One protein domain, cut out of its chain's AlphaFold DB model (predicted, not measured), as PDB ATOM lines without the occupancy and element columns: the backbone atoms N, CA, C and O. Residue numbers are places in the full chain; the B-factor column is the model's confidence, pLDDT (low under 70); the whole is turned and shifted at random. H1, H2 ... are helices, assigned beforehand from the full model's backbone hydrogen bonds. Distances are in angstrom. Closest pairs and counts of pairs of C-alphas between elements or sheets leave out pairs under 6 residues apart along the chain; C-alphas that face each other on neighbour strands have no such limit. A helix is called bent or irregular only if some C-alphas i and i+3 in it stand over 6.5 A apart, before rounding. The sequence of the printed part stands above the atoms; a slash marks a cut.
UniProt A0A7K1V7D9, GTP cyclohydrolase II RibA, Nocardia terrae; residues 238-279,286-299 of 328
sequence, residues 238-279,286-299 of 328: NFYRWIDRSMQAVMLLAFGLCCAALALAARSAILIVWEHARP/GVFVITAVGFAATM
ATOM      1  N   ASN A 238     -16.210   6.774  -0.186       86.75
ATOM      2  CA  ASN A 238     -15.329   7.286   0.865       86.75
ATOM      3  C   ASN A 238     -15.338   8.816   0.936       86.75
ATOM      4  O   ASN A 238     -15.239   9.371   2.028       86.75
ATOM      5  N   PHE A 239     -15.513   9.487  -0.205       85.69
ATOM      6  CA  PHE A 239     -15.648  10.938  -0.259       85.69
ATOM      7  C   PHE A 239     -16.925  11.409   0.451       85.69
ATOM      8  O   PHE A 239     -16.856  12.282   1.310       85.69
ATOM      9  N   TYR A 240     -18.070  10.773   0.180       85.56
ATOM     10  CA  TYR A 240     -19.339  11.111   0.837       85.56
ATOM     11  C   TYR A 240     -19.292  10.871   2.350       85.56
ATOM     12  O   TYR A 240     -19.689  11.740   3.123       85.56
ATOM     13  N   ARG A 241     -18.699   9.749   2.788       86.25
ATOM     14  CA  ARG A 241     -18.480   9.480   4.220       86.25
ATOM     15  C   ARG A 241     -17.586  10.524   4.877       86.25
ATOM     16  O   ARG A 241     -17.808  10.877   6.034       86.25
ATOM     17  N   TRP A 242     -16.546  10.975   4.176       86.38
ATOM     18  CA  TRP A 242     -15.650  12.005   4.691       86.38
ATOM     19  C   TRP A 242     -16.372  13.345   4.836       86.38
ATOM     20  O   TRP A 242     -16.258  13.959   5.896       86.38
ATOM     21  N   ILE A 243     -17.167  13.755   3.837       84.19
ATOM     22  CA  ILE A 243     -17.995  14.968   3.918       84.19
ATOM     23  C   ILE A 243     -18.931  14.888   5.123       84.19
ATOM     24  O   ILE A 243     -18.950  15.811   5.931       84.19
ATOM     25  N   ASP A 244     -19.665  13.783   5.276       83.62
ATOM     26  CA  ASP A 244     -20.629  13.617   6.368       83.62
ATOM     27  C   ASP A 244     -19.961  13.733   7.747       83.62
ATOM     28  O   ASP A 244     -20.386  14.532   8.584       83.62
ATOM     29  N   ARG A 245     -18.843  13.027   7.971       84.75
ATOM     30  CA  ARG A 245     -18.091  13.132   9.235       84.75
ATOM     31  C   ARG A 245     -17.524  14.528   9.467       84.75
ATOM     32  O   ARG A 245     -17.549  15.014  10.595       84.75
ATOM     33  N   SER A 246     -17.013  15.169   8.419       85.31
ATOM     34  CA  SER A 246     -16.433  16.512   8.515       85.31
ATOM     35  C   SER A 246     -17.505  17.538   8.865       85.31
ATOM     36  O   SER A 246     -17.311  18.360   9.755       85.31
ATOM     37  N   MET A 247     -18.675  17.442   8.237       83.00
ATOM     38  CA  MET A 247     -19.804  18.324   8.505       83.00
ATOM     39  C   MET A 247     -20.358  18.121   9.921       83.00
ATOM     40  O   MET A 247     -20.644  19.099  10.610       83.00
ATOM     41  N   GLN A 248     -20.430  16.876  10.403       82.12
ATOM     42  CA  GLN A 248     -20.782  16.577  11.797       82.12
ATOM     43  C   GLN A 248     -19.771  17.173  12.785       82.12
ATOM     44  O   GLN A 248     -20.176  17.797  13.765       82.12
ATOM     45  N   ALA A 249     -18.469  17.041  12.516       86.75
ATOM     46  CA  ALA A 249     -17.425  17.621  13.357       86.75
ATOM     47  C   ALA A 249     -17.517  19.157  13.406       86.75
ATOM     48  O   ALA A 249     -17.484  19.737  14.491       86.75
ATOM     49  N   VAL A 250     -17.709  19.811  12.256       89.75
ATOM     50  CA  VAL A 250     -17.893  21.270  12.176       89.75
ATOM     51  C   VAL A 250     -19.133  21.714  12.953       89.75
ATOM     52  O   VAL A 250     -19.051  22.671  13.720       89.75
ATOM     53  N   MET A 251     -20.264  21.013  12.821       86.94
ATOM     54  CA  MET A 251     -21.477  21.348  13.574       86.94
ATOM     55  C   MET A 251     -21.301  21.173  15.087       86.94
ATOM     56  O   MET A 251     -21.753  22.027  15.847       86.94
ATOM     57  N   LEU A 252     -20.622  20.113  15.536       88.06
ATOM     58  CA  LEU A 252     -20.328  19.903  16.958       88.06
ATOM     59  C   LEU A 252     -19.407  20.992  17.518       88.06
ATOM     60  O   LEU A 252     -19.657  21.498  18.610       88.06
ATOM     61  N   LEU A 253     -18.383  21.390  16.759       91.94
ATOM     62  CA  LEU A 253     -17.494  22.490  17.134       91.94
ATOM     63  C   LEU A 253     -18.249  23.823  17.201       91.94
ATOM     64  O   LEU A 253     -18.139  24.534  18.198       91.94
ATOM     65  N   ALA A 254     -19.059  24.142  16.190       90.50
ATOM     66  CA  ALA A 254     -19.872  25.356  16.167       90.50
ATOM     67  C   ALA A 254     -20.870  25.400  17.338       90.50
ATOM     68  O   ALA A 254     -21.006  26.428  18.003       90.50
ATOM     69  N   PHE A 255     -21.523  24.275  17.639       91.19
ATOM     70  CA  PHE A 255     -22.420  24.151  18.786       91.19
ATOM     71  C   PHE A 255     -21.678  24.333  20.116       91.19
ATOM     72  O   PHE A 255     -22.145  25.069  20.986       91.19
ATOM     73  N   GLY A 256     -20.501  23.716  20.260       91.81
ATOM     74  CA  GLY A 256     -19.643  23.876  21.433       91.81
ATOM     75  C   GLY A 256     -19.208  25.326  21.651       91.81
ATOM     76  O   GLY A 256     -19.337  25.841  22.762       91.81
ATOM     77  N   LEU A 257     -18.773  26.015  20.591       93.94
ATOM     78  CA  LEU A 257     -18.411  27.437  20.633       93.94
ATOM     79  C   LEU A 257     -19.605  28.322  21.008       93.94
ATOM     80  O   LEU A 257     -19.466  29.216  21.842       93.94
ATOM     81  N   CYS A 258     -20.786  28.048  20.451       91.81
ATOM     82  CA  CYS A 258     -22.014  28.760  20.802       91.81
ATOM     83  C   CYS A 258     -22.369  28.578  22.287       91.81
ATOM     84  O   CYS A 258     -22.634  29.556  22.987       91.81
ATOM     85  N   CYS A 259     -22.296  27.346  22.802       91.62
ATOM     86  CA  CYS A 259     -22.529  27.058  24.217       91.62
ATOM     87  C   CYS A 259     -21.514  27.767  25.126       91.62
ATOM     88  O   CYS A 259     -21.899  28.328  26.152       91.62
ATOM     89  N   ALA A 260     -20.233  27.784  24.747       92.00
ATOM     90  CA  ALA A 260     -19.187  28.478  25.495       92.00
ATOM     91  C   ALA A 260     -19.409  30.000  25.518       92.00
ATOM     92  O   ALA A 260     -19.307  30.618  26.578       92.00
ATOM     93  N   ALA A 261     -19.775  30.597  24.381       92.19
ATOM     94  CA  ALA A 261     -20.100  32.019  24.289       92.19
ATOM     95  C   ALA A 261     -21.312  32.386  25.161       92.19
ATOM     96  O   ALA A 261     -21.264  33.369  25.900       92.19
ATOM     97  N   LEU A 262     -22.367  31.563  25.143       92.31
ATOM     98  CA  LEU A 262     -23.536  31.736  26.011       92.31
ATOM     99  C   LEU A 262     -23.175  31.620  27.497       92.31
ATOM    100  O   LEU A 262     -23.654  32.411  28.306       92.31
ATOM    101  N   ALA A 263     -22.304  30.675  27.866       89.50
ATOM    102  CA  ALA A 263     -21.836  30.521  29.242       89.50
ATOM    103  C   ALA A 263     -21.007  31.728  29.713       89.50
ATOM    104  O   ALA A 263     -21.190  32.199  30.837       89.50
ATOM    105  N   LEU A 264     -20.133  32.262  28.853       91.44
ATOM    106  CA  LEU A 264     -19.368  33.481  29.133       91.44
ATOM    107  C   LEU A 264     -20.286  34.696  29.288       91.44
ATOM    108  O   LEU A 264     -20.150  35.431  30.262       91.44
ATOM    109  N   ALA A 265     -21.260  34.875  28.391       88.62
ATOM    110  CA  ALA A 265     -22.238  35.956  28.484       88.62
ATOM    111  C   ALA A 265     -23.064  35.872  29.780       88.62
ATOM    112  O   ALA A 265     -23.234  36.876  30.472       88.62
ATOM    113  N   ALA A 266     -23.516  34.669  30.154       87.25
ATOM    114  CA  ALA A 266     -24.232  34.438  31.407       87.25
ATOM    115  C   ALA A 266     -23.360  34.759  32.632       87.25
ATOM    116  O   ALA A 266     -23.820  35.427  33.557       87.25
ATOM    117  N   ARG A 267     -22.087  34.338  32.628       89.56
ATOM    118  CA  ARG A 267     -21.126  34.659  33.693       89.56
ATOM    119  C   ARG A 267     -20.909  36.167  33.818       89.56
ATOM    120  O   ARG A 267     -20.958  36.682  34.932       89.56
ATOM    121  N   SER A 268     -20.697  36.867  32.706       86.00
ATOM    122  CA  SER A 268     -20.521  38.323  32.698       86.00
ATOM    123  C   SER A 268     -21.758  39.045  33.232       86.00
ATOM    124  O   SER A 268     -21.625  39.940  34.060       86.00
ATOM    125  N   ALA A 269     -22.964  38.616  32.846       82.50
ATOM    126  CA  ALA A 269     -24.209  39.175  33.372       82.50
ATOM    127  C   ALA A 269     -24.339  38.990  34.896       82.50
ATOM    128  O   ALA A 269     -24.707  39.933  35.594       82.50
ATOM    129  N   ILE A 270     -23.989  37.810  35.428       83.06
ATOM    130  CA  ILE A 270     -23.993  37.546  36.878       83.06
ATOM    131  C   ILE A 270     -23.013  38.472  37.609       83.06
ATOM    132  O   ILE A 270     -23.371  39.030  38.644       83.06
ATOM    133  N   LEU A 271     -21.801  38.656  37.076       80.06
ATOM    134  CA  LEU A 271     -20.798  39.540  37.675       80.06
ATOM    135  C   LEU A 271     -21.254  41.002  37.688       80.06
ATOM    136  O   LEU A 271     -21.114  41.655  38.715       80.06
ATOM    137  N   ILE A 272     -21.871  41.487  36.605       79.62
ATOM    138  CA  ILE A 272     -22.427  42.850  36.539       79.62
ATOM    139  C   ILE A 272     -23.511  43.048  37.608       79.62
ATOM    140  O   ILE A 272     -23.503  44.059  38.311       79.62
ATOM    141  N   VAL A 273     -24.424  42.079  37.763       78.69
ATOM    142  CA  VAL A 273     -25.462  42.122  38.811       78.69
ATOM    143  C   VAL A 273     -24.838  42.118  40.208       78.69
ATOM    144  O   VAL A 273     -25.287  42.869  41.071       78.69
ATOM    145  N   TRP A 274     -23.809  41.299  40.435       76.31
ATOM    146  CA  TRP A 274     -23.108  41.222  41.718       76.31
ATOM    147  C   TRP A 274     -22.368  42.522  42.060       76.31
ATOM    148  O   TRP A 274     -22.458  42.991  43.187       76.31
ATOM    149  N   GLU A 275     -21.705  43.147  41.089       78.00
ATOM    150  CA  GLU A 275     -20.992  44.416  41.278       78.00
ATOM    151  C   GLU A 275     -21.948  45.591  41.559       78.00
ATOM    152  O   GLU A 275     -21.645  46.477  42.357       78.00
ATOM    153  N   HIS A 276     -23.140  45.582  40.954       70.62
ATOM    154  CA  HIS A 276     -24.164  46.610  41.183       70.62
ATOM    155  C   HIS A 276     -25.002  46.371  42.451       70.62
ATOM    156  O   HIS A 276     -25.737  47.263  42.886       70.62
ATOM    157  N   ALA A 277     -24.877  45.203  43.084       67.25
ATOM    158  CA  ALA A 277     -25.462  44.916  44.385       67.25
ATOM    159  C   ALA A 277     -24.613  45.539  45.511       67.25
ATOM    160  O   ALA A 277     -23.755  44.894  46.108       67.25
ATOM    161  N   ARG A 278     -24.848  46.821  45.817       56.12
ATOM    162  CA  ARG A 278     -24.206  47.500  46.957       56.12
ATOM    163  C   ARG A 278     -24.655  46.902  48.303       56.12
ATOM    164  O   ARG A 278     -25.816  46.510  48.436       56.12
ATOM    165  N   PRO A 279     -23.801  46.910  49.346       53.31
ATOM    166  CA  PRO A 279     -24.223  46.558  50.698       53.31
ATOM    167  C   PRO A 279     -25.243  47.591  51.203       53.31
ATOM    168  O   PRO A 279     -24.900  48.741  51.459       53.31
ATOM    169  N   GLY A 286     -36.660  38.217  42.797       49.09
ATOM    170  CA  GLY A 286     -36.997  37.847  41.422       49.09
ATOM    171  C   GLY A 286     -35.817  37.804  40.440       49.09
ATOM    172  O   GLY A 286     -35.877  37.037  39.482       49.09
ATOM    173  N   VAL A 287     -34.726  38.553  40.663       51.19
ATOM    174  CA  VAL A 287     -33.602  38.614  39.697       51.19
ATOM    175  C   VAL A 287     -32.720  37.359  39.752       51.19
ATOM    176  O   VAL A 287     -32.242  36.898  38.717       51.19
ATOM    177  N   PHE A 288     -32.577  36.733  40.924       47.34
ATOM    178  CA  PHE A 288     -31.818  35.482  41.077       47.34
ATOM    179  C   PHE A 288     -32.542  34.257  40.495       47.34
ATOM    180  O   PHE A 288     -31.902  33.294  40.069       47.34
ATOM    181  N   VAL A 289     -33.877  34.285  40.436       49.38
ATOM    182  CA  VAL A 289     -34.674  33.157  39.929       49.38
ATOM    183  C   VAL A 289     -34.574  33.045  38.404       49.38
ATOM    184  O   VAL A 289     -34.537  31.937  37.875       49.38
ATOM    185  N   ILE A 290     -34.454  34.160  37.677       48.50
ATOM    186  CA  ILE A 290     -34.453  34.152  36.204       48.50
ATOM    187  C   ILE A 290     -33.134  33.596  35.639       48.50
ATOM    188  O   ILE A 290     -33.150  32.820  34.681       48.50
ATOM    189  N   THR A 291     -31.993  33.897  36.263       50.53
ATOM    190  CA  THR A 291     -30.676  33.384  35.842       50.53
ATOM    191  C   THR A 291     -30.451  31.924  36.240       50.53
ATOM    192  O   THR A 291     -29.941  31.151  35.427       50.53
ATOM    193  N   ALA A 292     -30.896  31.494  37.426       44.59
ATOM    194  CA  ALA A 292     -30.777  30.096  37.855       44.59
ATOM    195  C   ALA A 292     -31.703  29.148  37.066       44.59
ATOM    196  O   ALA A 292     -31.291  28.051  36.682       44.59
ATOM    197  N   VAL A 293     -32.935  29.579  36.756       49.66
ATOM    198  CA  VAL A 293     -33.877  28.793  35.937       49.66
ATOM    199  C   VAL A 293     -33.431  28.750  34.471       49.66
ATOM    200  O   VAL A 293     -33.531  27.698  33.841       49.66
ATOM    201  N   GLY A 294     -32.862  29.841  33.943       49.03
ATOM    202  CA  GLY A 294     -32.288  29.878  32.594       49.03
ATOM    203  C   GLY A 294     -31.096  28.929  32.417       49.03
ATOM    204  O   GLY A 294     -31.025  28.225  31.411       49.03
ATOM    205  N   PHE A 295     -30.210  28.844  33.416       46.06
ATOM    206  CA  PHE A 295     -29.039  27.957  33.401       46.06
ATOM    207  C   PHE A 295     -29.411  26.472  33.585       46.06
ATOM    208  O   PHE A 295     -28.852  25.588  32.936       46.06
ATOM    209  N   ALA A 296     -30.417  26.180  34.417       44.91
ATOM    210  CA  ALA A 296     -30.952  24.827  34.561       44.91
ATOM    211  C   ALA A 296     -31.729  24.363  33.314       44.91
ATOM    212  O   ALA A 296     -31.698  23.179  32.978       44.91
ATOM    213  N   ALA A 297     -32.394  25.275  32.595       45.69
ATOM    214  CA  ALA A 297     -33.087  24.961  31.348       45.69
ATOM    215  C   ALA A 297     -32.112  24.662  30.198       45.69
ATOM    216  O   ALA A 297     -32.354  23.734  29.430       45.69
ATOM    217  N   THR A 298     -30.986  25.376  30.103       47.69
ATOM    218  CA  THR A 298     -29.953  25.115  29.085       47.69
ATOM    219  C   THR A 298     -29.137  23.855  29.380       47.69
ATOM    220  O   THR A 298     -28.878  23.085  28.456       47.69
ATOM    221  N   MET A 299     -28.817  23.554  30.646       44.91
ATOM    222  CA  MET A 299     -28.146  22.293  31.013       44.91
ATOM    223  C   MET A 299     -29.093  21.077  31.043       44.91
ATOM    224  O   MET A 299     -28.685  19.957  30.738       44.91
TER     225      MET A 299
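AT A GLANCE: This is residues 238 to 279 and 286 to 299 of the 328 residues of the protein "GTP cyclohydrolase II RibA" of Nocardia terrae (UniProt A0A7K1V7D9). One very long helix, H1, makes most of the length of a rod, with residues 277 to 279 running on beyond its end, and a short helix, H2, runs back beside its later half with a narrow gap between the two. The first part of H1, residues 238 to 258, sticks out alone, and so do residues 274 to 279 at the other end. The printed part has 56 residues with two named helices, H1 then H2, and no named strand; the class is all helix. It is extended, with a radius of gyration of the C-alphas of 18.0 A and spans of 64 by 19 by 8 A.

HOW THE PARTS SIT: Start at residue 238 and go along H1, residues 238 to 276; residues 238 to 258 stand free. Look next at H2, residues 286 to 299, which is close to H1 but not clearly touching it, with 2 pairs of C-alphas within 8 A. Their closest C-alphas are those of Ala 266 and Thr 291, 7.9 A apart. The two helices run opposite ways at a shallow tilt of 16 degrees, and their centres are 19.2 A apart. In H1 every O i to N i+4 pair is within hydrogen-bond range; in H2 it is 8 of 10.

IN THESE COORDINATES: Find C-alpha 238 at (-15.329, 7.286, 0.865); from there H1 runs 57.0 A to C-alpha 276 at (-24.164, 46.610, 41.183), and it is not bent. H2 begins at Gly 286 and runs 20.7 A to C-alpha 299 at (-28.146, 22.293, 31.013).

THE WHOLE: The two C-alphas farthest apart are those of Asn 238 and Pro 279, at 64.1 A. Residues 280 to 285 are not printed, and C-alphas 279 and 286 are 18.0 A apart across this cut. The link from H1 to H2 is the link across the cut. In the B-factor column the mean pLDDT of the printed part is 75.2; look at residues 277 to 279 and 286 to 299 for values under 70, with a mean of 48 in H2.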